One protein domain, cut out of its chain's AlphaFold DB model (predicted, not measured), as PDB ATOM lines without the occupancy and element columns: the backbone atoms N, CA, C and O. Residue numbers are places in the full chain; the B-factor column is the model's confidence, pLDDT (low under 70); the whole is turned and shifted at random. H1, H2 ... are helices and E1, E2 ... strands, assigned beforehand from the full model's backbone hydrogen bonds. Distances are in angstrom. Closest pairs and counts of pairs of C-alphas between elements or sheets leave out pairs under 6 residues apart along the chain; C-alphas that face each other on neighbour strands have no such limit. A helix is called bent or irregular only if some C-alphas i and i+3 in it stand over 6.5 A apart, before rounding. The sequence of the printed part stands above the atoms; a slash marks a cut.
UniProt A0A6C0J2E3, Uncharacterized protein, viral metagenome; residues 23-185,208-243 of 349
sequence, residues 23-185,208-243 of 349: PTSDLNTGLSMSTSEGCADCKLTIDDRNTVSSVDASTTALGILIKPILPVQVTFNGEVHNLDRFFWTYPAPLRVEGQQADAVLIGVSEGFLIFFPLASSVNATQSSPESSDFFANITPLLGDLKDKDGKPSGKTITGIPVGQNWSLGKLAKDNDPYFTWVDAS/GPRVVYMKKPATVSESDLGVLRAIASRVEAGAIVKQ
ATOM      1  N   PRO A  23     114.995 189.052 168.812       30.08
ATOM      2  CA  PRO A  23     114.265 189.389 167.601       30.08
ATOM      3  C   PRO A  23     115.235 189.981 166.582       30.08
ATOM      4  O   PRO A  23     116.066 190.838 166.884       30.08
ATOM      5  N   THR A  24     115.108 189.517 165.351       33.31
ATOM      6  CA  THR A  24     115.867 189.966 164.190       33.31
ATOM      7  C   THR A  24     115.427 191.374 163.771       33.31
ATOM      8  O   THR A  24     114.770 191.531 162.742       33.31
ATOM      9  N   SER A  25     115.728 192.417 164.550       39.03
ATOM     10  CA  SER A  25     115.770 193.762 163.972       39.03
ATOM     11  C   SER A  25     117.035 193.847 163.124       39.03
ATOM     12  O   SER A  25     118.129 193.499 163.570       39.03
ATOM     13  N   ASP A  26     116.880 194.231 161.859       41.78
ATOM     14  CA  ASP A  26     118.020 194.482 160.989       41.78
ATOM     15  C   ASP A  26     118.871 195.589 161.627       41.78
ATOM     16  O   ASP A  26     118.468 196.757 161.670       41.78
ATOM     17  N   LEU A  27     120.046 195.211 162.141       47.34
ATOM     18  CA  LEU A  27     121.026 196.101 162.773       47.34
ATOM     19  C   LEU A  27     121.405 197.285 161.866       47.34
ATOM     20  O   LEU A  27     121.927 198.290 162.353       47.34
ATOM     21  N   ASN A  28     121.133 197.191 160.560       45.28
ATOM     22  CA  ASN A  28     121.355 198.269 159.605       45.28
ATOM     23  C   ASN A  28     120.335 199.413 159.719       45.28
ATOM     24  O   ASN A  28     120.702 200.555 159.438       45.28
ATOM     25  N   THR A  29     119.095 199.137 160.144       48.19
ATOM     26  CA  THR A  29     118.008 200.138 160.196       48.19
ATOM     27  C   THR A  29     118.060 200.975 161.480       48.19
ATOM     28  O   THR A  29     117.799 202.177 161.452       48.19
ATOM     29  N   GLY A  30     118.484 200.378 162.601       53.41
ATOM     30  CA  GLY A  30     118.584 201.073 163.889       53.41
ATOM     31  C   GLY A  30     117.231 201.401 164.534       53.41
ATOM     32  O   GLY A  30     116.207 200.806 164.209       53.41
ATOM     33  N   LEU A  31     117.238 202.343 165.478       56.25
ATOM     34  CA  LEU A  31     116.052 202.924 166.112       56.25
ATOM     35  C   LEU A  31     115.303 203.829 165.122       56.25
ATOM     36  O   LEU A  31     115.927 204.697 164.516       56.25
ATOM     37  N   SER A  32     113.977 203.697 165.008       53.47
ATOM     38  CA  SER A  32     113.129 204.630 164.246       53.47
ATOM     39  C   SER A  32     112.032 205.245 165.120       53.47
ATOM     40  O   SER A  32     111.407 204.552 165.926       53.47
ATOM     41  N   MET A  33     111.778 206.547 164.958       50.91
ATOM     42  CA  MET A  33     110.780 207.320 165.714       50.91
ATOM     43  C   MET A  33     109.360 206.835 165.485       50.91
ATOM     44  O   MET A  33     108.573 206.810 166.426       50.91
ATOM     45  N   SER A  34     109.024 206.448 164.252       44.28
ATOM     46  CA  SER A  34     107.683 205.943 163.938       44.28
ATOM     47  C   SER A  34     107.389 204.614 164.624       44.28
ATOM     48  O   SER A  34     106.226 204.235 164.733       44.28
ATOM     49  N   THR A  35     108.441 203.912 165.063       42.22
ATOM     50  CA  THR A  35     108.339 202.612 165.718       42.22
ATOM     51  C   THR A  35     108.735 202.618 167.190       42.22
ATOM     52  O   THR A  35     108.616 201.611 167.868       42.22
ATOM     53  N   SER A  36     109.226 203.724 167.732       44.88
ATOM     54  CA  SER A  36     109.358 203.853 169.179       44.88
ATOM     55  C   SER A  36     108.030 204.353 169.733       44.88
ATOM     56  O   SER A  36     107.521 205.358 169.236       44.88
ATOM     57  N   GLU A  37     107.503 203.738 170.797       43.16
ATOM     58  CA  GLU A  37     106.573 204.429 171.704       43.16
ATOM     59  C   GLU A  37     107.362 205.521 172.445       43.16
ATOM     60  O   GLU A  37     107.641 205.453 173.640       43.16
ATOM     61  N   GLY A  38     107.816 206.519 171.684       45.12
ATOM     62  CA  GLY A  38     108.355 207.750 172.211       45.12
ATOM     63  C   GLY A  38     107.254 208.351 173.056       45.12
ATOM     64  O   GLY A  38     106.155 208.607 172.572       45.12
ATOM     65  N   CYS A  39     107.530 208.493 174.341       51.81
ATOM     66  CA  CYS A  39     106.639 209.155 175.264       51.81
ATOM     67  C   CYS A  39     106.327 210.558 174.727       51.81
ATOM     68  O   CYS A  39     107.167 211.453 174.798       51.81
ATOM     69  N   ALA A  40     105.139 210.713 174.138       49.66
ATOM     70  CA  ALA A  40     104.727 211.925 173.432       49.66
ATOM     71  C   ALA A  40     104.701 213.164 174.348       49.66
ATOM     72  O   ALA A  40     104.824 214.280 173.856       49.66
ATOM     73  N   ASP A  41     104.614 212.938 175.665       62.62
ATOM     74  CA  ASP A  41     104.545 213.960 176.710       62.62
ATOM     75  C   ASP A  41     105.755 213.936 177.664       62.62
ATOM     76  O   ASP A  41     105.721 214.562 178.726       62.62
ATOM     77  N   CYS A  42     106.826 213.200 177.342       70.19
ATOM     78  CA  CYS A  42     107.983 213.174 178.227       70.19
ATOM     79  C   CYS A  42     108.760 214.486 178.148       70.19
ATOM     80  O   CYS A  42     108.937 215.068 177.077       70.19
ATOM     81  N   LYS A  43     109.274 214.917 179.300       80.25
ATOM     82  CA  LYS A  43     110.079 216.126 179.425       80.25
ATOM     83  C   LYS A  43     111.423 215.806 180.064       80.25
ATOM     84  O   LYS A  43     111.477 215.414 181.228       80.25
ATOM     85  N   LEU A  44     112.495 216.032 179.313       83.31
ATOM     86  CA  LEU A  44     113.864 216.056 179.809       83.31
ATOM     87  C   LEU A  44     114.290 217.514 179.983       83.31
ATOM     88  O   LEU A  44     114.060 218.344 179.105       83.31
ATOM     89  N   THR A  45     114.891 217.836 181.119       88.44
ATOM     90  CA  THR A  45     115.468 219.152 181.405       88.44
ATOM     91  C   THR A  45     116.893 218.960 181.897       88.44
ATOM     92  O   THR A  45     117.135 218.157 182.807       88.44
ATOM     93  N   ILE A  46     117.830 219.676 181.278       87.94
ATOM     94  CA  ILE A  46     119.249 219.655 181.631       87.94
ATOM     95  C   ILE A  46     119.631 221.094 181.967       87.94
ATOM     96  O   ILE A  46     119.765 221.926 181.081       87.94
ATOM     97  N   ASP A  47     119.773 221.396 183.257       81.56
ATOM     98  CA  ASP A  47     120.121 222.751 183.685       81.56
ATOM     99  C   ASP A  47     121.574 223.072 183.305       81.56
ATOM    100  O   ASP A  47     122.512 222.448 183.803       81.56
ATOM    101  N   ASP A  48     121.769 224.079 182.453       78.19
ATOM    102  CA  ASP A  48     123.090 224.569 182.052       78.19
ATOM    103  C   ASP A  48     123.956 225.017 183.238       78.19
ATOM    104  O   ASP A  48     125.185 224.997 183.146       78.19
ATOM    105  N   ARG A  49     123.335 225.391 184.363       78.00
ATOM    106  CA  ARG A  49     124.022 225.796 185.602       78.00
ATOM    107  C   ARG A  49     124.557 224.618 186.403       78.00
ATOM    108  O   ARG A  49     125.261 224.818 187.391       78.00
ATOM    109  N   ASN A  50     124.211 223.402 186.007       77.81
ATOM    110  CA  ASN A  50     124.656 222.201 186.672       77.81
ATOM    111  C   ASN A  50     126.063 221.820 186.215       77.81
ATOM    112  O   ASN A  50     126.269 220.987 185.329       77.81
ATOM    113  N   THR A  51     127.030 222.507 186.809       82.44
ATOM    114  CA  THR A  51     128.433 222.444 186.417       82.44
ATOM    115  C   THR A  51     129.268 221.797 187.503       82.44
ATOM    116  O   THR A  51     129.019 221.992 188.694       82.44
ATOM    117  N   VAL A  52     130.316 221.080 187.107       83.94
ATOM    118  CA  VAL A  52     131.285 220.505 188.049       83.94
ATOM    119  C   VAL A  52     132.645 221.143 187.842       83.94
ATOM    120  O   VAL A  52     133.012 221.498 186.731       83.94
ATOM    121  N   SER A  53     133.417 221.298 188.915       86.12
ATOM    122  CA  SER A  53     134.743 221.920 188.833       86.12
ATOM    123  C   SER A  53     135.810 220.980 188.275       86.12
ATOM    124  O   SER A  53     136.804 221.438 187.708       86.12
ATOM    125  N   SER A  54     135.625 219.674 188.463       91.88
ATOM    126  CA  SER A  54     136.636 218.666 188.159       91.88
ATOM    127  C   SER A  54     136.057 217.265 187.995       91.88
ATOM    128  O   SER A  54     135.001 216.940 188.551       91.88
ATOM    129  N   VAL A  55     136.791 216.435 187.258       94.56
ATOM    130  CA  VAL A  55     136.444 215.042 186.960       94.56
ATOM    131  C   VAL A  55     137.648 214.123 187.156       94.56
ATOM    132  O   VAL A  55     138.794 214.534 186.990       94.56
ATOM    133  N   ASP A  56     137.387 212.858 187.442       95.25
ATOM    134  CA  ASP A  56     138.355 211.778 187.309       95.25
ATOM    135  C   ASP A  56     138.131 211.072 185.968       95.25
ATOM    136  O   ASP A  56     136.996 210.963 185.495       95.25
ATOM    137  N   ALA A  57     139.194 210.562 185.355       95.12
ATOM    138  CA  ALA A  57     139.115 209.823 184.102       95.12
ATOM    139  C   ALA A  57     139.932 208.530 184.157       95.12
ATOM    140  O   ALA A  57     141.055 208.512 184.660       95.12
ATOM    141  N   SER A  58     139.396 207.445 183.609       93.06
ATOM    142  CA  SER A  58     140.098 206.166 183.493       93.06
ATOM    143  C   SER A  58     139.678 205.396 182.246       93.06
ATOM    144  O   SER A  58     138.646 205.664 181.633       93.06
ATOM    145  N   THR A  59     140.487 204.420 181.843       89.44
ATOM    146  CA  THR A  59     140.131 203.497 180.757       89.44
ATOM    147  C   THR A  59     139.389 202.281 181.287       89.44
ATOM    148  O   THR A  59     139.736 201.731 182.330       89.44
ATOM    149  N   THR A  60     138.423 201.801 180.516       82.81
ATOM    150  CA  THR A  60     137.661 200.574 180.763       82.81
ATOM    151  C   THR A  60     137.674 199.697 179.513       82.81
ATOM    152  O   THR A  60     138.086 200.135 178.440       82.81
ATOM    153  N   ALA A  61     137.169 198.466 179.620       75.94
ATOM    154  CA  ALA A  61     137.006 197.587 178.460       75.94
ATOM    155  C   ALA A  61     136.069 198.163 177.377       75.94
ATOM    156  O   ALA A  61     136.125 197.732 176.230       75.94
ATOM    157  N   LEU A  62     135.214 199.127 177.738       70.06
ATOM    158  CA  LEU A  62     134.190 199.705 176.867       70.06
ATOM    159  C   LEU A  62     134.558 201.098 176.340       70.06
ATOM    160  O   LEU A  62     133.837 201.642 175.510       70.06
ATOM    161  N   GLY A  63     135.670 201.670 176.805       86.19
ATOM    162  CA  GLY A  63     136.125 203.000 176.417       86.19
ATOM    163  C   GLY A  63     136.621 203.803 177.610       86.19
ATOM    164  O   GLY A  63     137.385 203.287 178.425       86.19
ATOM    165  N   ILE A  64     136.211 205.062 177.725       91.50
ATOM    166  CA  ILE A  64     136.719 205.987 178.748       91.50
ATOM    167  C   ILE A  64     135.619 206.253 179.769       91.50
ATOM    168  O   ILE A  64     134.504 206.618 179.413       91.50
ATOM    169  N   LEU A  65     135.937 206.064 181.042       92.88
ATOM    170  CA  LEU A  65     135.076 206.390 182.168       92.88
ATOM    171  C   LEU A  65     135.461 207.768 182.696       92.88
ATOM    172  O   LEU A  65     136.602 207.973 183.095       92.88
ATOM    173  N   ILE A  66     134.504 208.686 182.714       95.00
ATOM    174  CA  ILE A  66     134.627 210.027 183.282       95.00
ATOM    175  C   ILE A  66     133.711 210.085 184.505       95.00
ATOM    176  O   ILE A  66     132.513 209.815 184.404       95.00
ATOM    177  N   LYS A  67     134.259 210.418 185.670       95.00
ATOM    178  CA  LYS A  67     133.519 210.542 186.928       95.00
ATOM    179  C   LYS A  67     133.616 211.973 187.432       95.00
ATOM    180  O   LYS A  67     134.699 212.380 187.844       95.00
ATOM    181  N   PRO A  68     132.538 212.759 187.406       93.12
ATOM    182  CA  PRO A  68     132.574 214.060 188.043       93.12
ATOM    183  C   PRO A  68     132.714 213.904 189.563       93.12
ATOM    184  O   PRO A  68     132.207 212.946 190.144       93.12
ATOM    185  N   ILE A  69     133.393 214.849 190.221       90.56
ATOM    186  CA  ILE A  69     133.539 214.804 191.689       90.56
ATOM    187  C   ILE A  69     132.181 214.968 192.388       90.56
ATOM    188  O   ILE A  69     131.953 214.392 193.449       90.56
ATOM    189  N   LEU A  70     131.275 215.737 191.780       90.00
ATOM    190  CA  LEU A  70     129.884 215.858 192.198       90.00
ATOM    191  C   LEU A  70     128.977 215.329 191.081       90.00
ATOM    192  O   LEU A  70     129.232 215.647 189.921       90.00
ATOM    193  N   PRO A  71     127.930 214.548 191.385       89.94
ATOM    194  CA  PRO A  71     127.015 214.062 190.359       89.94
ATOM    195  C   PRO A  71     126.334 215.198 189.596       89.94
ATOM    196  O   PRO A  71     125.940 216.206 190.185       89.94
ATOM    197  N   VAL A  72     126.126 214.998 188.296       91.06
ATOM    198  CA  VAL A  72     125.356 215.923 187.460       91.06
ATOM    199  C   VAL A  72     123.891 215.503 187.476       91.06
ATOM    200  O   VAL A  72     123.516 214.449 186.980       91.06
ATOM    201  N   GLN A  73     123.043 216.339 188.053       91.81
ATOM    202  CA  GLN A  73     121.582 216.227 187.989       91.81
ATOM    203  C   GLN A  73     120.957 216.429 186.590       91.81
ATOM    204  O   GLN A  73     121.248 217.379 185.865       91.81
ATOM    205  N   VAL A  74     120.002 215.577 186.246       90.88
ATOM    206  CA  VAL A  74     119.073 215.788 185.126       90.88
ATOM    207  C   VAL A  74     117.651 215.561 185.614       90.88
ATOM    208  O   VAL A  74     117.435 214.754 186.518       90.88
ATOM    209  N   THR A  75     116.675 216.261 185.042       89.38
ATOM    210  CA  THR A  75     115.265 216.067 185.402       89.38
ATOM    211  C   THR A  75     114.520 215.399 184.262       89.38
ATOM    212  O   THR A  75     114.488 215.926 183.152       89.38
ATOM    213  N   PHE A  76     113.891 214.260 184.533       85.38
ATOM    214  CA  PHE A  76     113.066 213.527 183.582       85.38
ATOM    215  C   PHE A  76     111.662 213.351 184.159       85.38
ATOM    216  O   PHE A  76     111.494 212.779 185.227       85.38
ATOM    217  N   ASN A  77     110.642 213.887 183.488       82.75
ATOM    218  CA  ASN A  77     109.241 213.847 183.937       82.75
ATOM    219  C   ASN A  77     109.011 214.345 185.379       82.75
ATOM    220  O   ASN A  77     108.096 213.897 186.063       82.75
ATOM    221  N   GLY A  78     109.828 215.298 185.835       83.06
ATOM    222  CA  GLY A  78     109.764 215.844 187.194       83.06
ATOM    223  C   GLY A  78     110.581 215.073 188.234       83.06
ATOM    224  O   GLY A  78     110.746 215.576 189.342       83.06
ATOM    225  N   GLU A  79     111.148 213.916 187.884       85.50
ATOM    226  CA  GLU A  79     112.081 213.173 188.734       85.50
ATOM    227  C   GLU A  79     113.521 213.623 188.482       85.50
ATOM    228  O   GLU A  79     113.931 213.840 187.343       85.50
ATOM    229  N   VAL A  80     114.297 213.781 189.556       90.81
ATOM    230  CA  VAL A  80     115.708 214.180 189.482       90.81
ATOM    231  C   VAL A  80     116.586 212.934 189.524       90.81
ATOM    232  O   VAL A  80     116.553 212.179 190.494       90.81
ATOM    233  N   HIS A  81     117.418 212.757 188.502       91.62
ATOM    234  CA  HIS A  81     118.402 211.683 188.415       91.62
ATOM    235  C   HIS A  81     119.813 212.249 188.572       91.62
ATOM    236  O   HIS A  81     120.188 213.205 187.896       91.62
ATOM    237  N   ASN A  82     120.609 211.640 189.450       93.12
ATOM    238  CA  ASN A  82     122.001 212.020 189.692       93.12
ATOM    239  C   ASN A  82     122.922 211.168 188.818       93.12
ATOM    240  O   ASN A  82     123.101 209.982 189.100       93.12
ATOM    241  N   LEU A  83     123.495 211.756 187.772       92.69
ATOM    242  CA  LEU A  83     124.465 211.091 186.910       92.69
ATOM    243  C   LEU A  83     125.850 211.157 187.567       92.69
ATOM    244  O   LEU A  83     126.489 212.210 187.591       92.69
ATOM    245  N   ASP A  84     126.306 210.043 188.129       92.94
ATOM    246  CA  ASP A  84     127.558 209.957 188.894       92.94
ATOM    247  C   ASP A  84     128.750 209.478 188.050       92.94
ATOM    248  O   ASP A  84     129.906 209.533 188.480       92.94
ATOM    249  N   ARG A  85     128.483 209.004 186.832       93.25
ATOM    250  CA  ARG A  85     129.495 208.482 185.915       93.25
ATOM    251  C   ARG A  85     129.057 208.598 184.463       93.25
ATOM    252  O   ARG A  85     127.882 208.438 184.133       93.25
ATOM    253  N   PHE A  86     130.046 208.794 183.601       93.75
ATOM    254  CA  PHE A  86     129.883 208.853 182.160       93.75
ATOM    255  C   PHE A  86     130.810 207.860 181.473       93.75
ATOM    256  O   PHE A  86     132.008 207.830 181.747       93.75
ATOM    257  N   PHE A  87     130.270 207.071 180.551       91.44
ATOM    258  CA  PHE A  87     131.049 206.169 179.711       91.44
ATOM    259  C   PHE A  87     131.075 206.695 178.287       91.44
ATOM    260  O   PHE A  87     130.042 206.783 177.630       91.44
ATOM    261  N   TRP A  88     132.258 207.037 177.805       93.06
ATOM    262  CA  TRP A  88     132.475 207.365 176.409       93.06
ATOM    263  C   TRP A  88     132.896 206.113 175.643       93.06
ATOM    264  O   TRP A  88     133.853 205.442 176.041       93.06
ATOM    265  N   THR A  89     132.197 205.804 174.550       88.62
ATOM    266  CA  THR A  89     132.459 204.616 173.724       88.62
ATOM    267  C   THR A  89     132.478 204.964 172.234       88.62
ATOM    268  O   THR A  89     131.830 205.915 171.785       88.62
ATOM    269  N   TYR A  90     133.245 204.191 171.458       86.81
ATOM    270  CA  TYR A  90     133.403 204.374 170.016       86.81
ATOM    271  C   TYR A  90     133.428 203.026 169.271       86.81
ATOM    272  O   TYR A  90     134.190 202.135 169.665       86.81
ATOM    273  N   PRO A  91     132.683 202.877 168.154       83.31
ATOM    274  CA  PRO A  91     131.701 203.819 167.615       83.31
ATOM    275  C   PRO A  91     130.420 203.881 168.462       83.31
ATOM    276  O   PRO A  91     130.243 203.070 169.373       83.31
ATOM    277  N   ALA A  92     129.497 204.796 168.140       79.81
ATOM    278  CA  ALA A  92     128.174 204.778 168.763       79.81
ATOM    279  C   ALA A  92     127.488 203.415 168.513       79.81
ATOM    280  O   ALA A  92     127.450 202.949 167.369       79.81
ATOM    281  N   PRO A  93     126.931 202.760 169.545       70.94
ATOM    282  CA  PRO A  93     126.377 201.412 169.416       70.94
ATOM    283  C   PRO A  93     125.051 201.352 168.673       70.94
ATOM    284  O   PRO A  93     124.700 200.312 168.125       70.94
ATOM    285  N   LEU A  94     124.310 202.456 168.685       69.38
ATOM    286  CA  LEU A  94     122.980 202.542 168.113       69.38
ATOM    287  C   LEU A  94     122.999 203.442 166.890       69.38
ATOM    288  O   LEU A  94     123.647 204.490 166.872       69.38
ATOM    289  N   ARG A  95     122.254 203.005 165.879       69.94
ATOM    290  CA  ARG A  95     121.871 203.826 164.741       69.94
ATOM    291  C   ARG A  95     120.508 204.431 165.019       69.94
ATOM    292  O   ARG A  95     119.654 203.756 165.586       69.94
ATOM    293  N   VAL A  96     120.306 205.666 164.597       66.25
ATOM    294  CA  VAL A  96     119.017 206.354 164.654       66.25
ATOM    295  C   VAL A  96     118.643 206.728 163.231       66.25
ATOM    296  O   VAL A  96     119.419 207.392 162.547       66.25
ATOM    297  N   GLU A  97     117.479 206.267 162.774       62.78
ATOM    298  CA  GLU A  97     116.997 206.445 161.397       62.78
ATOM    299  C   GLU A  97     118.051 206.018 160.353       62.78
ATOM    300  O   GLU A  97     118.341 206.731 159.392       62.78
ATOM    301  N   GLY A  98     118.706 204.874 160.585       64.19
ATOM    302  CA  GLY A  98     119.774 204.345 159.731       64.19
ATOM    303  C   GLY A  98     121.134 205.053 159.832       64.19
ATOM    304  O   GLY A  98     122.110 204.553 159.268       64.19
ATOM    305  N   GLN A  99     121.251 206.166 160.566       69.56
ATOM    306  CA  GLN A  99     122.511 206.901 160.737       69.56
ATOM    307  C   GLN A  99     123.240 206.496 162.020       69.56
ATOM    308  O   GLN A  99     122.642 206.422 163.092       69.56
ATOM    309  N   GLN A 100     124.548 206.247 161.919       76.06
ATOM    310  CA  GLN A 100     125.412 205.953 163.063       76.06
ATOM    311  C   GLN A 100     126.194 207.206 163.447       76.06
ATOM    312  O   GLN A 100     126.906 207.758 162.611       76.06
ATOM    313  N   ALA A 101     126.079 207.637 164.703       83.19
ATOM    314  CA  ALA A 101     126.949 208.678 165.239       83.19
ATOM    315  C   ALA A 101     128.389 208.155 165.389       83.19
ATOM    316  O   ALA A 101     128.613 206.946 165.511       83.19
ATOM    317  N   ASP A 102     129.367 209.061 165.407       87.94
ATOM    318  CA  ASP A 102     130.771 208.674 165.529       87.94
ATOM    319  C   ASP A 102     131.023 207.998 166.877       87.94
ATOM    320  O   ASP A 102     131.616 206.928 166.919       87.94
ATOM    321  N   ALA A 103     130.520 208.563 167.974       90.75
ATOM    322  CA  ALA A 103     130.684 208.036 169.328       90.75
ATOM    323  C   ALA A 103     129.418 208.253 170.170       90.75
ATOM    324  O   ALA A 103     128.460 208.885 169.722       90.75
ATOM    325  N   VAL A 104     129.402 207.738 171.399       89.19
ATOM    326  CA  VAL A 104     128.348 208.048 172.373       89.19
ATOM    327  C   VAL A 104     128.949 208.311 173.749       89.19
ATOM    328  O   VAL A 104     129.898 207.641 174.158       89.19
ATOM    329  N   LEU A 105     128.390 209.282 174.467       93.31
ATOM    330  CA  LEU A 105     128.608 209.468 175.897       93.31
ATOM    331  C   LEU A 105     127.374 208.961 176.648       93.31
ATOM    332  O   LEU A 105     126.260 209.402 176.380       93.31
ATOM    333  N   ILE A 106     127.563 208.035 177.580       90.69
ATOM    334  CA  ILE A 106     126.490 207.399 178.345       90.69
ATOM    335  C   ILE A 106     126.553 207.919 179.777       90.69
ATOM    336  O   ILE A 106     127.465 207.547 180.512       90.69
ATOM    337  N   GLY A 107     125.609 208.765 180.173       91.12
ATOM    338  CA  GLY A 107     125.402 209.154 181.565       91.12
ATOM    339  C   GLY A 107     124.621 208.080 182.309       91.12
ATOM    340  O   GLY A 107     123.624 207.568 181.799       91.12
ATOM    341  N   VAL A 108     125.075 207.729 183.508       89.50
ATOM    342  CA  VAL A 108     124.485 206.644 184.296       89.50
ATOM    343  C   VAL A 108     124.060 207.154 185.663       89.50
ATOM    344  O   VAL A 108     124.827 207.835 186.335       89.50
ATOM    345  N   SER A 109     122.855 206.773 186.070       87.44
ATOM    346  CA  SER A 109     122.316 206.897 187.421       87.44
ATOM    347  C   SER A 109     121.680 205.569 187.839       87.44
ATOM    348  O   SER A 109     121.570 204.627 187.047       87.44
ATOM    349  N   GLU A 110     121.261 205.472 189.093       81.94
ATOM    350  CA  GLU A 110     120.498 204.325 189.572       81.94
ATOM    351  C   GLU A 110     119.152 204.259 188.836       81.94
ATOM    352  O   GLU A 110     118.356 205.193 188.882       81.94
ATOM    353  N   GLY A 111     118.922 203.173 188.093       74.25
ATOM    354  CA  GLY A 111     117.679 202.980 187.341       74.25
ATOM    355  C   GLY A 111     117.468 203.938 186.159       74.25
ATOM    356  O   GLY A 111     116.386 203.920 185.574       74.25
ATOM    357  N   PHE A 112     118.463 204.744 185.769       80.81
ATOM    358  CA  PHE A 112     118.341 205.702 184.665       80.81
ATOM    359  C   PHE A 112     119.636 205.815 183.850       80.81
ATOM    360  O   PHE A 112     120.725 205.975 184.401       80.81
ATOM    361  N   LEU A 113     119.519 205.752 182.526       85.44
ATOM    362  CA  LEU A 113     120.614 205.900 181.570       85.44
ATOM    363  C   LEU A 113     120.260 206.976 180.550       85.44
ATOM    364  O   LEU A 113     119.149 206.991 180.028       85.44
ATOM    365  N   ILE A 114     121.222 207.822 180.202       87.12
ATOM    366  CA  ILE A 114     121.078 208.802 179.127       87.12
ATOM    367  C   ILE A 114     122.230 208.681 178.131       87.12
ATOM    368  O   ILE A 114     123.394 208.626 178.512       87.12
ATOM    369  N   PHE A 115     121.910 208.629 176.846       88.12
ATOM    370  CA  PHE A 115     122.858 208.462 175.754       88.12
ATOM    371  C   PHE A 115     122.909 209.748 174.928       88.12
ATOM    372  O   PHE A 115     121.911 210.149 174.326       88.12
ATOM    373  N   PHE A 116     124.088 210.359 174.866       91.00
ATOM    374  CA  PHE A 116     124.395 211.520 174.036       91.00
ATOM    375  C   PHE A 116     125.224 211.052 172.830       91.00
ATOM    376  O   PHE A 116     126.427 210.815 172.983       91.00
ATOM    377  N   PRO A 117     124.621 210.853 171.642       89.06
ATOM    378  CA  PRO A 117     125.394 210.582 170.442       89.06
ATOM    379  C   PRO A 117     126.275 211.782 170.119       89.06
ATOM    380  O   PRO A 117     125.876 212.929 170.309       89.06
ATOM    381  N   LEU A 118     127.471 211.515 169.611       91.38
ATOM    382  CA  LEU A 118     128.468 212.522 169.279       91.38
ATOM    383  C   LEU A 118     128.858 212.368 167.812       91.38
ATOM    384  O   LEU A 118     129.141 211.258 167.357       91.38
ATOM    385  N   ALA A 119     128.901 213.480 167.092       89.12
ATOM    386  CA  ALA A 119     129.414 213.550 165.733       89.12
ATOM    387  C   ALA A 119     130.617 214.492 165.690       89.12
ATOM    388  O   ALA A 119     130.644 215.532 166.351       89.12
ATOM    389  N   SER A 120     131.608 214.136 164.886       85.88
ATOM    390  CA  SER A 120     132.700 215.030 164.543       85.88
ATOM    391  C   SER A 120     132.172 216.255 163.818       85.88
ATOM    392  O   SER A 120     131.321 216.146 162.939       85.88
ATOM    393  N   SER A 121     132.755 217.414 164.110       80.38
ATOM    394  CA  SER A 121     132.588 218.643 163.322       80.38
ATOM    395  C   SER A 121     132.759 218.453 161.804       80.38
ATOM    396  O   SER A 121     132.172 219.212 161.039       80.38
ATOM    397  N   VAL A 122     133.505 217.435 161.356       74.00
ATOM    398  CA  VAL A 122     133.691 217.107 159.929       74.00
ATOM    399  C   VAL A 122     132.509 216.308 159.361       74.00
ATOM    400  O   VAL A 122     132.151 216.480 158.198       74.00
ATOM    401  N   ASN A 123     131.889 215.456 160.183       69.25
ATOM    402  CA  ASN A 123     130.762 214.594 159.807       69.25
ATOM    403  C   ASN A 123     129.396 215.208 160.155       69.25
ATOM    404  O   ASN A 123     128.354 214.666 159.781       69.25
ATOM    405  N   ALA A 124     129.384 216.327 160.880       66.94
ATOM    406  CA  ALA A 124     128.177 217.031 161.267       66.94
ATOM    407  C   ALA A 124     127.455 217.569 160.022       66.94
ATOM    408  O   ALA A 124     127.962 218.411 159.282       66.94
ATOM    409  N   THR A 125     126.235 217.086 159.787       59.81
ATOM    410  CA  THR A 125     125.339 217.682 158.791       59.81
ATOM    411  C   THR A 125     124.924 219.088 159.250       59.81
ATOM    412  O   THR A 125     124.850 219.355 160.447       59.81
ATOM    413  N   GLN A 126     124.644 220.001 158.310       50.03
ATOM    414  CA  GLN A 126     124.401 221.444 158.547       50.03
ATOM    415  C   GLN A 126     123.291 221.799 159.567       50.03
ATOM    416  O   GLN A 126     123.107 222.967 159.890       50.03
ATOM    417  N   SER A 127     122.544 220.821 160.083       52.84
ATOM    418  CA  SER A 127     121.536 220.977 161.139       52.84
ATOM    419  C   SER A 127     122.047 220.702 162.562       52.84
ATOM    420  O   SER A 127     121.253 220.734 163.506       52.84
ATOM    421  N   SER A 128     123.329 220.374 162.725       53.06
ATOM    422  CA  SER A 128     123.935 220.062 164.021       53.06
ATOM    423  C   SER A 128     124.327 221.355 164.760       53.06
ATOM    424  O   SER A 128     124.816 222.285 164.116       53.06
ATOM    425  N   PRO A 129     124.091 221.469 166.082       55.97
ATOM    426  CA  PRO A 129     124.395 222.680 166.846       55.97
ATOM    427  C   PRO A 129     125.895 223.027 166.823       55.97
ATOM    428  O   PRO A 129     126.727 222.196 166.447       55.97
ATOM    429  N   GLU A 130     126.215 224.266 167.228       67.75
ATOM    430  CA  GLU A 130     127.580 224.759 167.471       67.75
ATOM    431  C   GLU A 130     128.443 223.697 168.172       67.75
ATOM    432  O   GLU A 130     127.953 222.951 169.022       67.75
ATOM    433  N   SER A 131     129.722 223.606 167.791       72.88
ATOM    434  CA  SER A 131     130.645 222.621 168.361       72.88
ATOM    435  C   SER A 131     130.707 222.757 169.881       72.88
ATOM    436  O   SER A 131     131.063 223.811 170.402       72.88
ATOM    437  N   SER A 132     130.416 221.665 170.577       83.50
ATOM    438  CA  SER A 132     130.543 221.548 172.020       83.50
ATOM    439  C   SER A 132     132.014 221.541 172.429       83.50
ATOM    440  O   SER A 132     132.824 220.807 171.856       83.50
ATOM    441  N   ASP A 133     132.354 222.324 173.448       88.12
ATOM    442  CA  ASP A 133     133.660 222.353 174.120       88.12
ATOM    443  C   ASP A 133     133.700 221.429 175.356       88.12
ATOM    444  O   ASP A 133     134.645 221.482 176.141       88.12
ATOM    445  N   PHE A 134     132.698 220.559 175.537       90.62
ATOM    446  CA  PHE A 134     132.559 219.675 176.703       90.62
ATOM    447  C   PHE A 134     133.819 218.846 177.009       90.62
ATOM    448  O   PHE A 134     134.143 218.594 178.170       90.62
ATOM    449  N   PHE A 135     134.553 218.425 175.978       92.69
ATOM    450  CA  PHE A 135     135.757 217.607 176.132       92.69
ATOM    451  C   PHE A 135     137.065 218.407 176.125       92.69
ATOM    452  O   PHE A 135     138.093 217.843 176.493       92.69
ATOM    453  N   ALA A 136     137.037 219.699 175.784       91.00
ATOM    454  CA  ALA A 136     138.233 220.486 175.464       91.00
ATOM    455  C   ALA A 136     139.240 220.593 176.624       91.00
ATOM    456  O   ALA A 136     140.447 220.640 176.401       91.00
ATOM    457  N   ASN A 137     138.755 220.596 177.871       90.81
ATOM    458  CA  ASN A 137     139.609 220.642 179.067       90.81
ATOM    459  C   ASN A 137     140.048 219.250 179.549       90.81
ATOM    460  O   ASN A 137     140.990 219.130 180.327       90.81
ATOM    461  N   ILE A 138     139.369 218.192 179.097       91.88
ATOM    462  CA  ILE A 138     139.649 216.814 179.508       91.88
ATOM    463  C   ILE A 138     140.684 216.197 178.562       91.88
ATOM    464  O   ILE A 138     141.694 215.658 179.015       91.88
ATOM    465  N   THR A 139     140.459 216.296 177.250       92.38
ATOM    466  CA  THR A 139     141.235 215.608 176.204       92.38
ATOM    467  C   THR A 139     142.745 215.843 176.257       92.38
ATOM    468  O   THR A 139     143.459 214.851 176.081       92.38
ATOM    469  N   PRO A 140     143.287 217.040 176.573       91.62
ATOM    470  CA  PRO A 140     144.736 217.244 176.592       91.62
ATOM    471  C   PRO A 140     145.447 216.409 177.662       91.62
ATOM    472  O   PRO A 140     146.633 216.120 177.529       91.62
ATOM    473  N   LEU A 141     144.727 216.005 178.712       90.62
ATOM    474  CA  LEU A 141     145.269 215.257 179.846       90.62
ATOM    475  C   LEU A 141     145.084 213.745 179.692       90.62
ATOM    476  O   LEU A 141     145.795 212.967 180.319       90.62
ATOM    477  N   LEU A 142     144.172 213.299 178.825       89.62
ATOM    478  CA  LEU A 142     143.873 211.873 178.686       89.62
ATOM    479  C   LEU A 142     145.003 211.064 178.027       89.62
ATOM    480  O   LEU A 142     144.966 209.836 178.076       89.62
ATOM    481  N   GLY A 143     146.019 211.709 177.443       84.19
ATOM    482  CA  GLY A 143     147.187 211.024 176.877       84.19
ATOM    483  C   GLY A 143     147.886 210.085 177.871       84.19
ATOM    484  O   GLY A 143     148.360 209.019 177.478       84.19
ATOM    485  N   ASP A 144     147.845 210.412 179.166       84.19
ATOM    486  CA  ASP A 144     148.441 209.612 180.246       84.19
ATOM    487  C   ASP A 144     147.677 208.307 180.547       84.19
ATOM    488  O   ASP A 144     148.171 207.423 181.260       84.19
ATOM    489  N   LEU A 145     146.480 208.144 179.972       86.50
ATOM    490  CA  LEU A 145     145.716 206.898 180.012       86.50
ATOM    491  C   LEU A 145     146.248 205.834 179.045       86.50
ATOM    492  O   LEU A 145     145.731 204.716 179.028       86.50
ATOM    493  N   LYS A 146     147.296 206.140 178.278       82.75
ATOM    494  CA  LYS A 146     148.023 205.164 177.467       82.75
ATOM    495  C   LYS A 146     149.335 204.749 178.111       82.75
ATOM    496  O   LYS A 146     149.995 205.527 178.798       82.75
ATOM    497  N   ASP A 147     149.717 203.500 177.894       80.00
ATOM    498  CA  ASP A 147     151.082 203.056 178.132       80.00
ATOM    499  C   ASP A 147     152.004 203.462 176.968       80.00
ATOM    500  O   ASP A 147     151.583 204.067 175.978       80.00
ATOM    501  N   LYS A 148     153.295 203.140 177.094       80.62
ATOM    502  CA  LYS A 148     154.306 203.458 176.073       80.62
ATOM    503  C   LYS A 148     154.061 202.738 174.741       80.62
ATOM    504  O   LYS A 148     154.561 203.201 173.720       80.62
ATOM    505  N   ASP A 149     153.284 201.659 174.759       78.25
ATOM    506  CA  ASP A 149     152.923 200.853 173.592       78.25
ATOM    507  C   ASP A 149     151.586 201.309 172.974       78.25
ATOM    508  O   ASP A 149     151.095 200.711 172.015       78.25
ATOM    509  N   GLY A 150     150.986 202.377 173.513       74.38
ATOM    510  CA  GLY A 150     149.737 202.960 173.036       74.38
ATOM    511  C   GLY A 150     148.478 202.215 173.481       74.38
ATOM    512  O   GLY A 150     147.398 202.534 172.975       74.38
ATOM    513  N   LYS A 151     148.584 201.256 174.407       77.62
ATOM    514  CA  LYS A 151     147.451 200.505 174.965       77.62
ATOM    515  C   LYS A 151     146.867 201.207 176.197       77.62
ATOM    516  O   LYS A 151     147.571 201.987 176.839       77.62
ATOM    517  N   PRO A 152     145.603 200.926 176.568       78.81
ATOM    518  CA  PRO A 152     145.017 201.420 177.812       78.81
ATOM    519  C   PRO A 152     145.878 201.044 179.025       78.81
ATOM    520  O   PRO A 152     146.098 199.864 179.291       78.81
ATOM    521  N   SER A 153     146.358 202.041 179.770       79.19
ATOM    522  CA  SER A 153     147.303 201.840 180.878       79.19
ATOM    523  C   SER A 153     146.649 201.329 182.162       79.19
ATOM    524  O   SER A 153     147.351 201.006 183.120       79.19
ATOM    525  N   GLY A 154     145.311 201.310 182.226       77.69
ATOM    526  CA  GLY A 154     144.555 200.990 183.441       77.69
ATOM    527  C   GLY A 154     144.673 202.051 184.543       77.69
ATOM    528  O   GLY A 154     144.129 201.866 185.631       77.69
ATOM    529  N   LYS A 155     145.373 203.163 184.283       85.44
ATOM    530  CA  LYS A 155     145.507 204.276 185.224       85.44
ATOM    531  C   LYS A 155     144.200 205.053 185.347       85.44
ATOM    532  O   LYS A 155     143.359 205.063 184.450       85.44
ATOM    533  N   THR A 156     144.071 205.734 186.480       90.88
ATOM    534  CA  THR A 156     143.058 206.766 186.703       90.88
ATOM    535  C   THR A 156     143.779 208.094 186.881       90.88
ATOM    536  O   THR A 156     144.701 208.185 187.690       90.88
ATOM    537  N   ILE A 157     143.376 209.101 186.116       92.44
ATOM    538  CA  ILE A 157     143.774 210.493 186.316       92.44
ATOM    539  C   ILE A 157     142.719 211.108 187.226       92.44
ATOM    540  O   ILE A 157     141.532 211.044 186.910       92.44
ATOM    541  N   THR A 158     143.139 211.674 188.350       93.25
ATOM    542  CA  THR A 158     142.227 212.258 189.332       93.25
ATOM    543  C   THR A 158     142.244 213.781 189.276       93.25
ATOM    544  O   THR A 158     143.284 214.390 189.023       93.25
ATOM    545  N   GLY A 159     141.094 214.405 189.526       91.19
ATOM    546  CA  GLY A 159     140.979 215.850 189.716       91.19
ATOM    547  C   GLY A 159     141.301 216.699 188.484       91.19
ATOM    548  O   GLY A 159     141.820 217.805 188.638       91.19
ATOM    549  N   ILE A 160     140.994 216.221 187.275       93.25
ATOM    550  CA  ILE A 160     141.116 217.004 186.039       93.25
ATOM    551  C   ILE A 160     140.230 218.252 186.158       93.25
ATOM    552  O   ILE A 160     139.013 218.100 186.292       93.25
ATOM    553  N   PRO A 161     140.785 219.476 186.106       92.12
ATOM    554  CA  PRO A 161     139.985 220.691 186.178       92.12
ATOM    555  C   PRO A 161     139.228 220.890 184.862       92.12
ATOM    556  O   PRO A 161     139.837 221.028 183.804       92.12
ATOM    557  N   VAL A 162     137.898 220.938 184.926       88.94
ATOM    558  CA  VAL A 162     137.046 221.151 183.737       88.94
ATOM    559  C   VAL A 162     136.434 222.548 183.680       88.94
ATOM    560  O   VAL A 162     135.990 222.970 182.616       88.94
ATOM    561  N   GLY A 163     136.492 223.291 184.788       82.62
ATOM    562  CA  GLY A 163     135.988 224.659 184.887       82.62
ATOM    563  C   GLY A 163     134.478 224.738 185.130       82.62
ATOM    564  O   GLY A 163     133.736 223.780 184.958       82.62
ATOM    565  N   GLN A 164     134.009 225.925 185.523       77.88
ATOM    566  CA  GLN A 164     132.603 226.186 185.883       77.88
ATOM    567  C   GLN A 164     131.654 226.242 184.677       77.88
ATOM    568  O   GLN A 164     130.494 226.592 184.819       77.88
ATOM    569  N   ASN A 165     132.142 225.969 183.470       79.00
ATOM    570  CA  ASN A 165     131.350 225.937 182.245       79.00
ATOM    571  C   ASN A 165     131.153 224.505 181.728       79.00
ATOM    572  O   ASN A 165     130.591 224.329 180.650       79.00
ATOM    573  N   TRP A 166     131.639 223.481 182.432       88.75
ATOM    574  CA  TRP A 166     131.429 222.093 182.033       88.75
ATOM    575  C   TRP A 166     130.008 221.658 182.396       88.75
ATOM    576  O   TRP A 166     129.700 221.500 183.574       88.75
ATOM    577  N   SER A 167     129.143 221.501 181.394       88.12
ATOM    578  CA  SER A 167     127.721 221.185 181.564       88.12
ATOM    579  C   SER A 167     127.222 220.263 180.454       88.12
ATOM    580  O   SER A 167     127.651 220.376 179.304       88.12
ATOM    581  N   LEU A 168     126.282 219.374 180.786       89.00
ATOM    582  CA  LEU A 168     125.625 218.493 179.817       89.00
ATOM    583  C   LEU A 168     124.723 219.245 178.835       89.00
ATOM    584  O   LEU A 168     124.476 218.725 177.749       89.00
ATOM    585  N   GLY A 169     124.274 220.461 179.154       86.56
ATOM    586  CA  GLY A 169     123.467 221.247 178.216       86.56
ATOM    587  C   GLY A 169     124.256 221.695 176.973       86.56
ATOM    588  O   GLY A 169     123.705 221.920 175.897       86.56
ATOM    589  N   LYS A 170     125.596 221.646 177.044       86.31
ATOM    590  CA  LYS A 170     126.483 221.781 175.876       86.31
ATOM    591  C   LYS A 170     126.440 220.581 174.927       86.31
ATOM    592  O   LYS A 170     126.992 220.666 173.831       86.31
ATOM    593  N   LEU A 171     125.862 219.456 175.346       87.56
ATOM    594  CA  LEU A 171     125.682 218.243 174.539       87.56
ATOM    595  C   LEU A 171     124.226 218.044 174.103       87.56
ATOM    596  O   LEU A 171     123.964 217.281 173.177       87.56
ATOM    597  N   ALA A 172     123.279 218.703 174.761       82.12
ATOM    598  CA  ALA A 172     121.857 218.573 174.490       82.12
ATOM    599  C   ALA A 172     121.153 219.878 174.845       82.12
ATOM    600  O   ALA A 172     121.241 220.329 175.983       82.12
ATOM    601  N   LYS A 173     120.425 220.470 173.897       71.38
ATOM    602  CA  LYS A 173     119.608 221.648 174.197       71.38
ATOM    603  C   LYS A 173     118.306 221.223 174.866       71.38
ATOM    604  O   LYS A 173     117.773 220.145 174.590       71.38
ATOM    605  N   ASP A 174     117.754 222.107 175.693       63.50
ATOM    606  CA  ASP A 174     116.427 221.916 176.270       63.50
ATOM    607  C   ASP A 174     115.391 221.630 175.172       63.50
ATOM    608  O   ASP A 174     115.244 222.391 174.209       63.50
ATOM    609  N   ASN A 175     114.631 220.548 175.355       60.47
ATOM    610  CA  ASN A 175     113.617 220.036 174.422       60.47
ATOM    611  C   ASN A 175     114.155 219.424 173.118       60.47
ATOM    612  O   ASN A 175     113.384 219.253 172.167       60.47
ATOM    613  N   ASP A 176     115.439 219.066 173.043       70.06
ATOM    614  CA  ASP A 176     115.893 218.228 171.938       70.06
ATOM    615  C   ASP A 176     115.121 216.898 171.938       70.06
ATOM    616  O   ASP A 176     114.939 216.286 172.992       70.06
ATOM    617  N   PRO A 177     114.645 216.428 170.772       69.56
ATOM    618  CA  PRO A 177     113.898 215.183 170.696       69.56
ATOM    619  C   PRO A 177     114.764 214.006 171.156       69.56
ATOM    620  O   PRO A 177     115.954 213.933 170.836       69.56
ATOM    621  N   TYR A 178     114.152 213.053 171.854       70.31
ATOM    622  CA  TYR A 178     114.820 211.852 172.345       70.31
ATOM    623  C   TYR A 178     113.896 210.634 172.312       70.31
ATOM    624  O   TYR A 178     112.671 210.743 172.267       70.31
ATOM    625  N   PHE A 179     114.514 209.461 172.351       70.38
ATOM    626  CA  PHE A 179     113.850 208.170 172.481       70.38
ATOM    627  C   PHE A 179     113.907 207.723 173.932       70.38
ATOM    628  O   PHE A 179     114.888 207.998 174.618       70.38
ATOM    629  N   THR A 180     112.882 207.008 174.388       64.81
ATOM    630  CA  THR A 180     112.880 206.408 175.722       64.81
ATOM    631  C   THR A 180     112.417 204.961 175.671       64.81
ATOM    632  O   THR A 180     111.474 204.642 174.953       64.81
ATOM    633  N   TRP A 181     113.047 204.093 176.457       63.41
ATOM    634  CA  TRP A 181     112.629 202.702 176.647       63.41
ATOM    635  C   TRP A 181     113.047 202.193 178.031       63.41
ATOM    636  O   TRP A 181     113.703 202.907 178.787       63.41
ATOM    637  N   VAL A 182     112.612 200.992 178.404       56.72
ATOM    638  CA  VAL A 182     113.072 200.305 179.621       56.72
ATOM    639  C   VAL A 182     114.002 199.187 179.215       56.72
ATOM    640  O   VAL A 182     113.784 198.533 178.194       56.72
ATOM    641  N   ASP A 183     115.036 198.976 180.015       51.78
ATOM    642  CA  ASP A 183     115.953 197.888 179.774       51.78
ATOM    643  C   ASP A 183     115.326 196.515 180.055       51.78
ATOM    644  O   ASP A 183     115.149 196.121 181.210       51.78
ATOM    645  N   ALA A 184     115.018 195.772 178.991       46.84
ATOM    646  CA  ALA A 184     114.401 194.453 179.080       46.84
ATOM    647  C   ALA A 184     115.355 193.347 179.581       46.84
ATOM    648  O   ALA A 184     114.898 192.258 179.914       46.84
ATOM    649  N   SER A 185     116.671 193.587 179.687       49.16
ATOM    650  CA  SER A 185     117.617 192.584 180.220       49.16
ATOM    651  C   SER A 185     117.393 192.263 181.707       49.16
ATOM    652  O   SER A 185     117.915 191.269 182.217       49.16
ATOM    653  N   GLY A 208     113.785 197.261 184.585       53.81
ATOM    654  CA  GLY A 208     115.161 197.659 184.290       53.81
ATOM    655  C   GLY A 208     115.321 199.180 184.243       53.81
ATOM    656  O   GLY A 208     114.327 199.913 184.334       53.81
ATOM    657  N   PRO A 209     116.557 199.691 184.110       62.81
ATOM    658  CA  PRO A 209     116.777 201.122 184.009       62.81
ATOM    659  C   PRO A 209     115.988 201.746 182.853       62.81
ATOM    660  O   PRO A 209     115.890 201.190 181.756       62.81
ATOM    661  N   ARG A 210     115.438 202.934 183.104       72.19
ATOM    662  CA  ARG A 210     114.871 203.803 182.077       72.19
ATOM    663  C   ARG A 210     116.014 204.342 181.230       72.19
ATOM    664  O   ARG A 210     116.959 204.914 181.763       72.19
ATOM    665  N   VAL A 211     115.929 204.176 179.921       75.12
ATOM    666  CA  VAL A 211     116.950 204.642 178.987       75.12
ATOM    667  C   VAL A 211     116.408 205.791 178.161       75.12
ATOM    668  O   VAL A 211     115.324 205.676 177.602       75.12
ATOM    669  N   VAL A 212     117.177 206.873 178.071       78.69
ATOM    670  CA  VAL A 212     116.933 208.041 177.225       78.69
ATOM    671  C   VAL A 212     118.049 208.140 176.188       78.69
ATOM    672  O   VAL A 212     119.222 208.069 176.534       78.69
ATOM    673  N   TYR A 213     117.716 208.323 174.915       81.06
ATOM    674  CA  TYR A 213     118.701 208.499 173.844       81.06
ATOM    675  C   TYR A 213     118.406 209.763 173.051       81.06
ATOM    676  O   TYR A 213     117.345 209.872 172.433       81.06
ATOM    677  N   MET A 214     119.340 210.710 173.050       83.38
ATOM    678  CA  MET A 214     119.174 211.974 172.334       83.38
ATOM    679  C   MET A 214     119.168 211.721 170.826       83.38
ATOM    680  O   MET A 214     120.032 211.027 170.299       83.38
ATOM    681  N   LYS A 215     118.193 212.269 170.099       75.19
ATOM    682  CA  LYS A 215     118.050 212.002 168.659       75.19
ATOM    683  C   LYS A 215     119.148 212.657 167.830       75.19
ATOM    684  O   LYS A 215     119.599 212.086 166.840       75.19
ATOM    685  N   LYS A 216     119.508 213.892 168.177       80.56
ATOM    686  CA  LYS A 216     120.496 214.676 167.437       80.56
ATOM    687  C   LYS A 216     121.875 214.449 168.051       80.56
ATOM    688  O   LYS A 216     122.014 214.652 169.255       80.56
ATOM    689  N   PRO A 217     122.881 214.058 167.255       85.62
ATOM    690  CA  PRO A 217     124.252 214.026 167.731       85.62
ATOM    691  C   PRO A 217     124.720 215.422 168.143       85.62
ATOM    692  O   PRO A 217     124.496 216.392 167.418       85.62
ATOM    693  N   ALA A 218     125.401 215.522 169.281       88.94
ATOM    694  CA  ALA A 218     126.141 216.720 169.636       88.94
ATOM    695  C   ALA A 218     127.383 216.823 168.744       88.94
ATOM    696  O   ALA A 218     128.110 215.841 168.565       88.94
ATOM    697  N   THR A 219     127.647 218.008 168.204       90.25
ATOM    698  CA  THR A 219     128.874 218.256 167.444       90.25
ATOM    699  C   THR A 219     130.042 218.406 168.415       90.25
ATOM    700  O   THR A 219     129.977 219.231 169.321       90.25
ATOM    701  N   VAL A 220     131.118 217.648 168.227       90.56
ATOM    702  CA  VAL A 220     132.364 217.750 169.007       90.56
ATOM    703  C   VAL A 220     133.530 218.007 168.053       90.56
ATOM    704  O   VAL A 220     133.507 217.569 166.897       90.56
ATOM    705  N   SER A 221     134.555 218.722 168.519       91.06
ATOM    706  CA  SER A 221     135.744 218.987 167.710       91.06
ATOM    707  C   SER A 221     136.416 217.678 167.263       91.06
ATOM    708  O   SER A 221     136.508 216.703 168.016       91.06
ATOM    709  N   GLU A 222     136.905 217.643 166.020       89.88
ATOM    710  CA  GLU A 222     137.602 216.459 165.496       89.88
ATOM    711  C   GLU A 222     138.900 216.172 166.262       89.88
ATOM    712  O   GLU A 222     139.269 215.012 166.440       89.88
ATOM    713  N   SER A 223     139.563 217.215 166.773       90.88
ATOM    714  CA  SER A 223     140.732 217.081 167.645       90.88
ATOM    715  C   SER A 223     140.405 216.310 168.922       90.88
ATOM    716  O   SER A 223     141.125 215.372 169.265       90.88
ATOM    717  N   ASP A 224     139.293 216.636 169.582       92.19
ATOM    718  CA  ASP A 224     138.880 215.976 170.823       92.19
ATOM    719  C   ASP A 224     138.477 214.522 170.573       92.19
ATOM    720  O   ASP A 224     138.978 213.607 171.233       92.19
ATOM    721  N   LEU A 225     137.629 214.280 169.568       90.69
ATOM    722  CA  LEU A 225     137.239 212.919 169.194       90.69
ATOM    723  C   LEU A 225     138.428 212.093 168.700       90.69
ATOM    724  O   LEU A 225     138.448 210.879 168.891       90.69
ATOM    725  N   GLY A 226     139.412 212.712 168.047       89.56
ATOM    726  CA  GLY A 226     140.657 212.066 167.643       89.56
ATOM    727  C   GLY A 226     141.438 211.535 168.844       89.56
ATOM    728  O   GLY A 226     141.826 210.366 168.851       89.56
ATOM    729  N   VAL A 227     141.601 212.351 169.890       90.62
ATOM    730  CA  VAL A 227     142.275 211.938 171.131       90.62
ATOM    731  C   VAL A 227     141.501 210.827 171.839       90.62
ATOM    732  O   VAL A 227     142.085 209.797 172.183       90.62
ATOM    733  N   LEU A 228     140.184 210.982 172.000       91.31
ATOM    734  CA  LEU A 228     139.338 209.974 172.645       91.31
ATOM    735  C   LEU A 228     139.400 208.629 171.897       91.31
ATOM    736  O   LEU A 228     139.640 207.590 172.516       91.31
ATOM    737  N   ARG A 229     139.284 208.643 170.558       89.88
ATOM    738  CA  ARG A 229     139.415 207.445 169.700       89.88
ATOM    739  C   ARG A 229     140.795 206.823 169.755       89.88
ATOM    740  O   ARG A 229     140.919 205.615 169.613       89.88
ATOM    741  N   ALA A 230     141.836 207.631 169.931       86.06
ATOM    742  CA  ALA A 230     143.171 207.091 170.069       86.06
ATOM    743  C   ALA A 230     143.280 206.273 171.366       86.06
ATOM    744  O   ALA A 230     144.004 205.283 171.377       86.06
ATOM    745  N   ILE A 231     142.621 206.699 172.447       85.19
ATOM    746  CA  ILE A 231     142.727 206.097 173.785       85.19
ATOM    747  C   ILE A 231     141.812 204.887 173.946       85.19
ATOM    748  O   ILE A 231     142.249 203.869 174.484       85.19
ATOM    749  N   ALA A 232     140.559 204.976 173.501       82.12
ATOM    750  CA  ALA A 232     139.662 203.834 173.570       82.12
ATOM    751  C   ALA A 232     139.906 202.865 172.418       82.12
ATOM    752  O   ALA A 232     140.029 203.253 171.258       82.12
ATOM    753  N   SER A 233     139.854 201.576 172.731       72.38
ATOM    754  CA  SER A 233     139.704 200.559 171.702       72.38
ATOM    755  C   SER A 233     138.350 200.713 171.018       72.38
ATOM    756  O   SER A 233     137.333 200.941 171.675       72.38
ATOM    757  N   ARG A 234     138.331 200.534 169.695       77.06
ATOM    758  CA  ARG A 234     137.081 200.381 168.952       77.06
ATOM    759  C   ARG A 234     136.319 199.198 169.539       77.06
ATOM    760  O   ARG A 234     136.830 198.080 169.536       77.06
ATOM    761  N   VAL A 235     135.108 199.439 170.012       69.12
ATOM    762  CA  VAL A 235     134.256 198.378 170.532       69.12
ATOM    763  C   VAL A 235     133.391 197.855 169.392       69.12
ATOM    764  O   VAL A 235     132.829 198.619 168.609       69.12
ATOM    765  N   GLU A 236     133.300 196.538 169.238       61.84
ATOM    766  CA  GLU A 236     132.417 195.972 168.225       61.84
ATOM    767  C   GLU A 236     130.961 196.294 168.558       61.84
ATOM    768  O   GLU A 236     130.513 196.086 169.687       61.84
ATOM    769  N   ALA A 237     130.195 196.744 167.560       51.25
ATOM    770  CA  ALA A 237     128.782 197.062 167.744       51.25
ATOM    771  C   ALA A 237     128.020 195.877 168.361       51.25
ATOM    772  O   ALA A 237     127.224 196.081 169.262       51.25
ATOM    773  N   GLY A 238     128.332 194.632 167.978       49.50
ATOM    774  CA  GLY A 238     127.718 193.435 168.567       49.50
ATOM    775  C   GLY A 238     128.064 193.187 170.042       49.50
ATOM    776  O   GLY A 238     127.272 192.572 170.752       49.50
ATOM    777  N   ALA A 239     129.211 193.668 170.530       51.75
ATOM    778  CA  ALA A 239     129.575 193.591 171.945       51.75
ATOM    779  C   ALA A 239     128.828 194.643 172.775       51.75
ATOM    780  O   ALA A 239     128.434 194.357 173.904       51.75
ATOM    781  N   ILE A 240     128.575 195.823 172.197       48.19
ATOM    782  CA  ILE A 240     127.824 196.891 172.864       48.19
ATOM    783  C   ILE A 240     126.316 196.667 172.748       48.19
ATOM    784  O   ILE A 240     125.613 196.872 173.718       48.19
ATOM    785  N   VAL A 241     125.795 196.181 171.619       45.41
ATOM    786  CA  VAL A 241     124.359 195.888 171.419       45.41
ATOM    787  C   VAL A 241     123.869 194.773 172.350       45.41
ATOM    788  O   VAL A 241     122.703 194.763 172.706       45.41
ATOM    789  N   LYS A 242     124.748 193.870 172.808       46.16
ATOM    790  CA  LYS A 242     124.432 192.915 173.890       46.16
ATOM    791  C   LYS A 242     124.314 193.569 175.273       46.16
ATOM    792  O   LYS A 242     123.790 192.945 176.187       46.16
ATOM    793  N   GLN A 243     124.865 194.769 175.434       45.16
ATOM    794  CA  GLN A 243     124.843 195.561 176.668       45.16
ATOM    795  C   GLN A 243     123.840 196.711 176.604       45.16
ATOM    796  O   GLN A 243     123.414 197.206 177.641       45.16
TER     797      GLN A 243
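This is residues 23 to 185 and 208 to 243 of the 349 residues of an uncharacterized protein of viral metagenome (UniProt A0A6C0J2E3). A strongly twisted wall of nine strands reaches from E8 at one end of the domain to E9 at the other, and the small hairpin E3 and E4 crosses it partly face to face, a loose and lopsided sandwich. H1 and H2 lie side by side, H1 near E8 and E1 and H2 nearer to E7 and E2, short H3 lies away from both, and long loops such as residues 23 to 53 and 162 to 177 run round the outside. The printed part has 199 residues with three named helices and eleven named strands, in the order E1 E2 E3 E4 E5 E6 E7 H1 E8 E9 E10 E11 H2 H3; the class is mixed, helices and strands, with under half of the residues in named elements. The large sheet is branched and mixed, E10 and E11 running parallel to E7 and its other neighbour pairs antiparallel, while E3 and E4 are antiparallel. The whole is compact, with a radius of gyration of the C-alphas of 16.2 A, and rounded, spanning 47 by 37 by 36 A.

In the branched sheet, E7, residues 112 to 120, has three neighbours. E6, residues 103 to 109, lies on one side of it, antiparallel, with N 107 and O 114 2.8 A apart. On the other side E10, residues 210 to 214, is parallel beside residues 112 to 116, N 115 and O 212 being 2.8 A apart, and E11, residues 218 to 220, is parallel beside residues 118 to 120, N 220 and O 119 being 2.9 A apart. Edge strand E9, residues 178 to 182, is antiparallel to E10, with N 179 and O 213 at 2.9 A. E5, residues 85 to 89, is antiparallel to E6, with N 87 and O 106 at 2.8 A; E5, E6 and E7 form a meander, each strand the antiparallel neighbour of the one before. E2, residues 63 to 68, is antiparallel to E5, with N 66 and O 86 at 2.8 A. E1, residues 54 to 60, forms a hairpin with E2, with N 58 and O 65 at 2.9 A. Edge strand E8, residues 156 to 161, is antiparallel to E1, with N 57 and O 157 at 2.8 A. The hairpin E3, residues 72 to 76, and E4, residues 79 to 83, with N 74 and O 81 at 2.9 A, makes a sandwich, two sheets face to face, with the large sheet; their strands stand at 70 degrees. The closest C-alphas of E4 and E6 are those of Leu 83 and Ser 109, 4.7 A apart. E4 runs on into E5 at 66 degrees. H1, residues 139 to 145, is on the large sheet at a height of 7.6 A, only just over E1, on which 3 of its C-alphas fall. H2, residues 222 to 231, is on that sheet too, at the sheet's level, with a height of 2.1 A. H1 and H2 touch, closest at the C-alphas of Thr 139 and Asp 224, 5.9 A apart, at a shallow tilt of 9 degrees, the same way. H3, residues 237 to 241, is not on the large sheet and is apart from H2. In H2 and H3 every O i to N i+4 pair is within hydrogen-bond range; H1 has 0 of 3, but 3 of 4 O i to N i+3 pairs. H1 is only just irregular: C-alphas 140 and 143 are 6.7 A apart.

E1 begins at C-alpha 54, (136.636, 218.666, 188.159), and is 19.6 A long. E7 is 26.4 A long and ends at C-alpha 120, (132.700, 215.030, 164.543). E6 measures 20.0 A, E2 16.4 A, E8 14.3 A and H2 14.2 A. H3 ends at C-alpha 241, (124.359, 195.888, 171.419).

The C-alphas farthest apart are those of Asp 41 and Lys 148, 50.9 A. Residues 186 to 207 are not printed, and C-alphas 185 and 208 are 7.0 A apart across the cut. The long links are E5 to E6, E7 to H1 and E8 to E9. Mean pLDDT of the printed part is 77.3; 53 residues are under 70, among them 23 to 41 and 235 to 243.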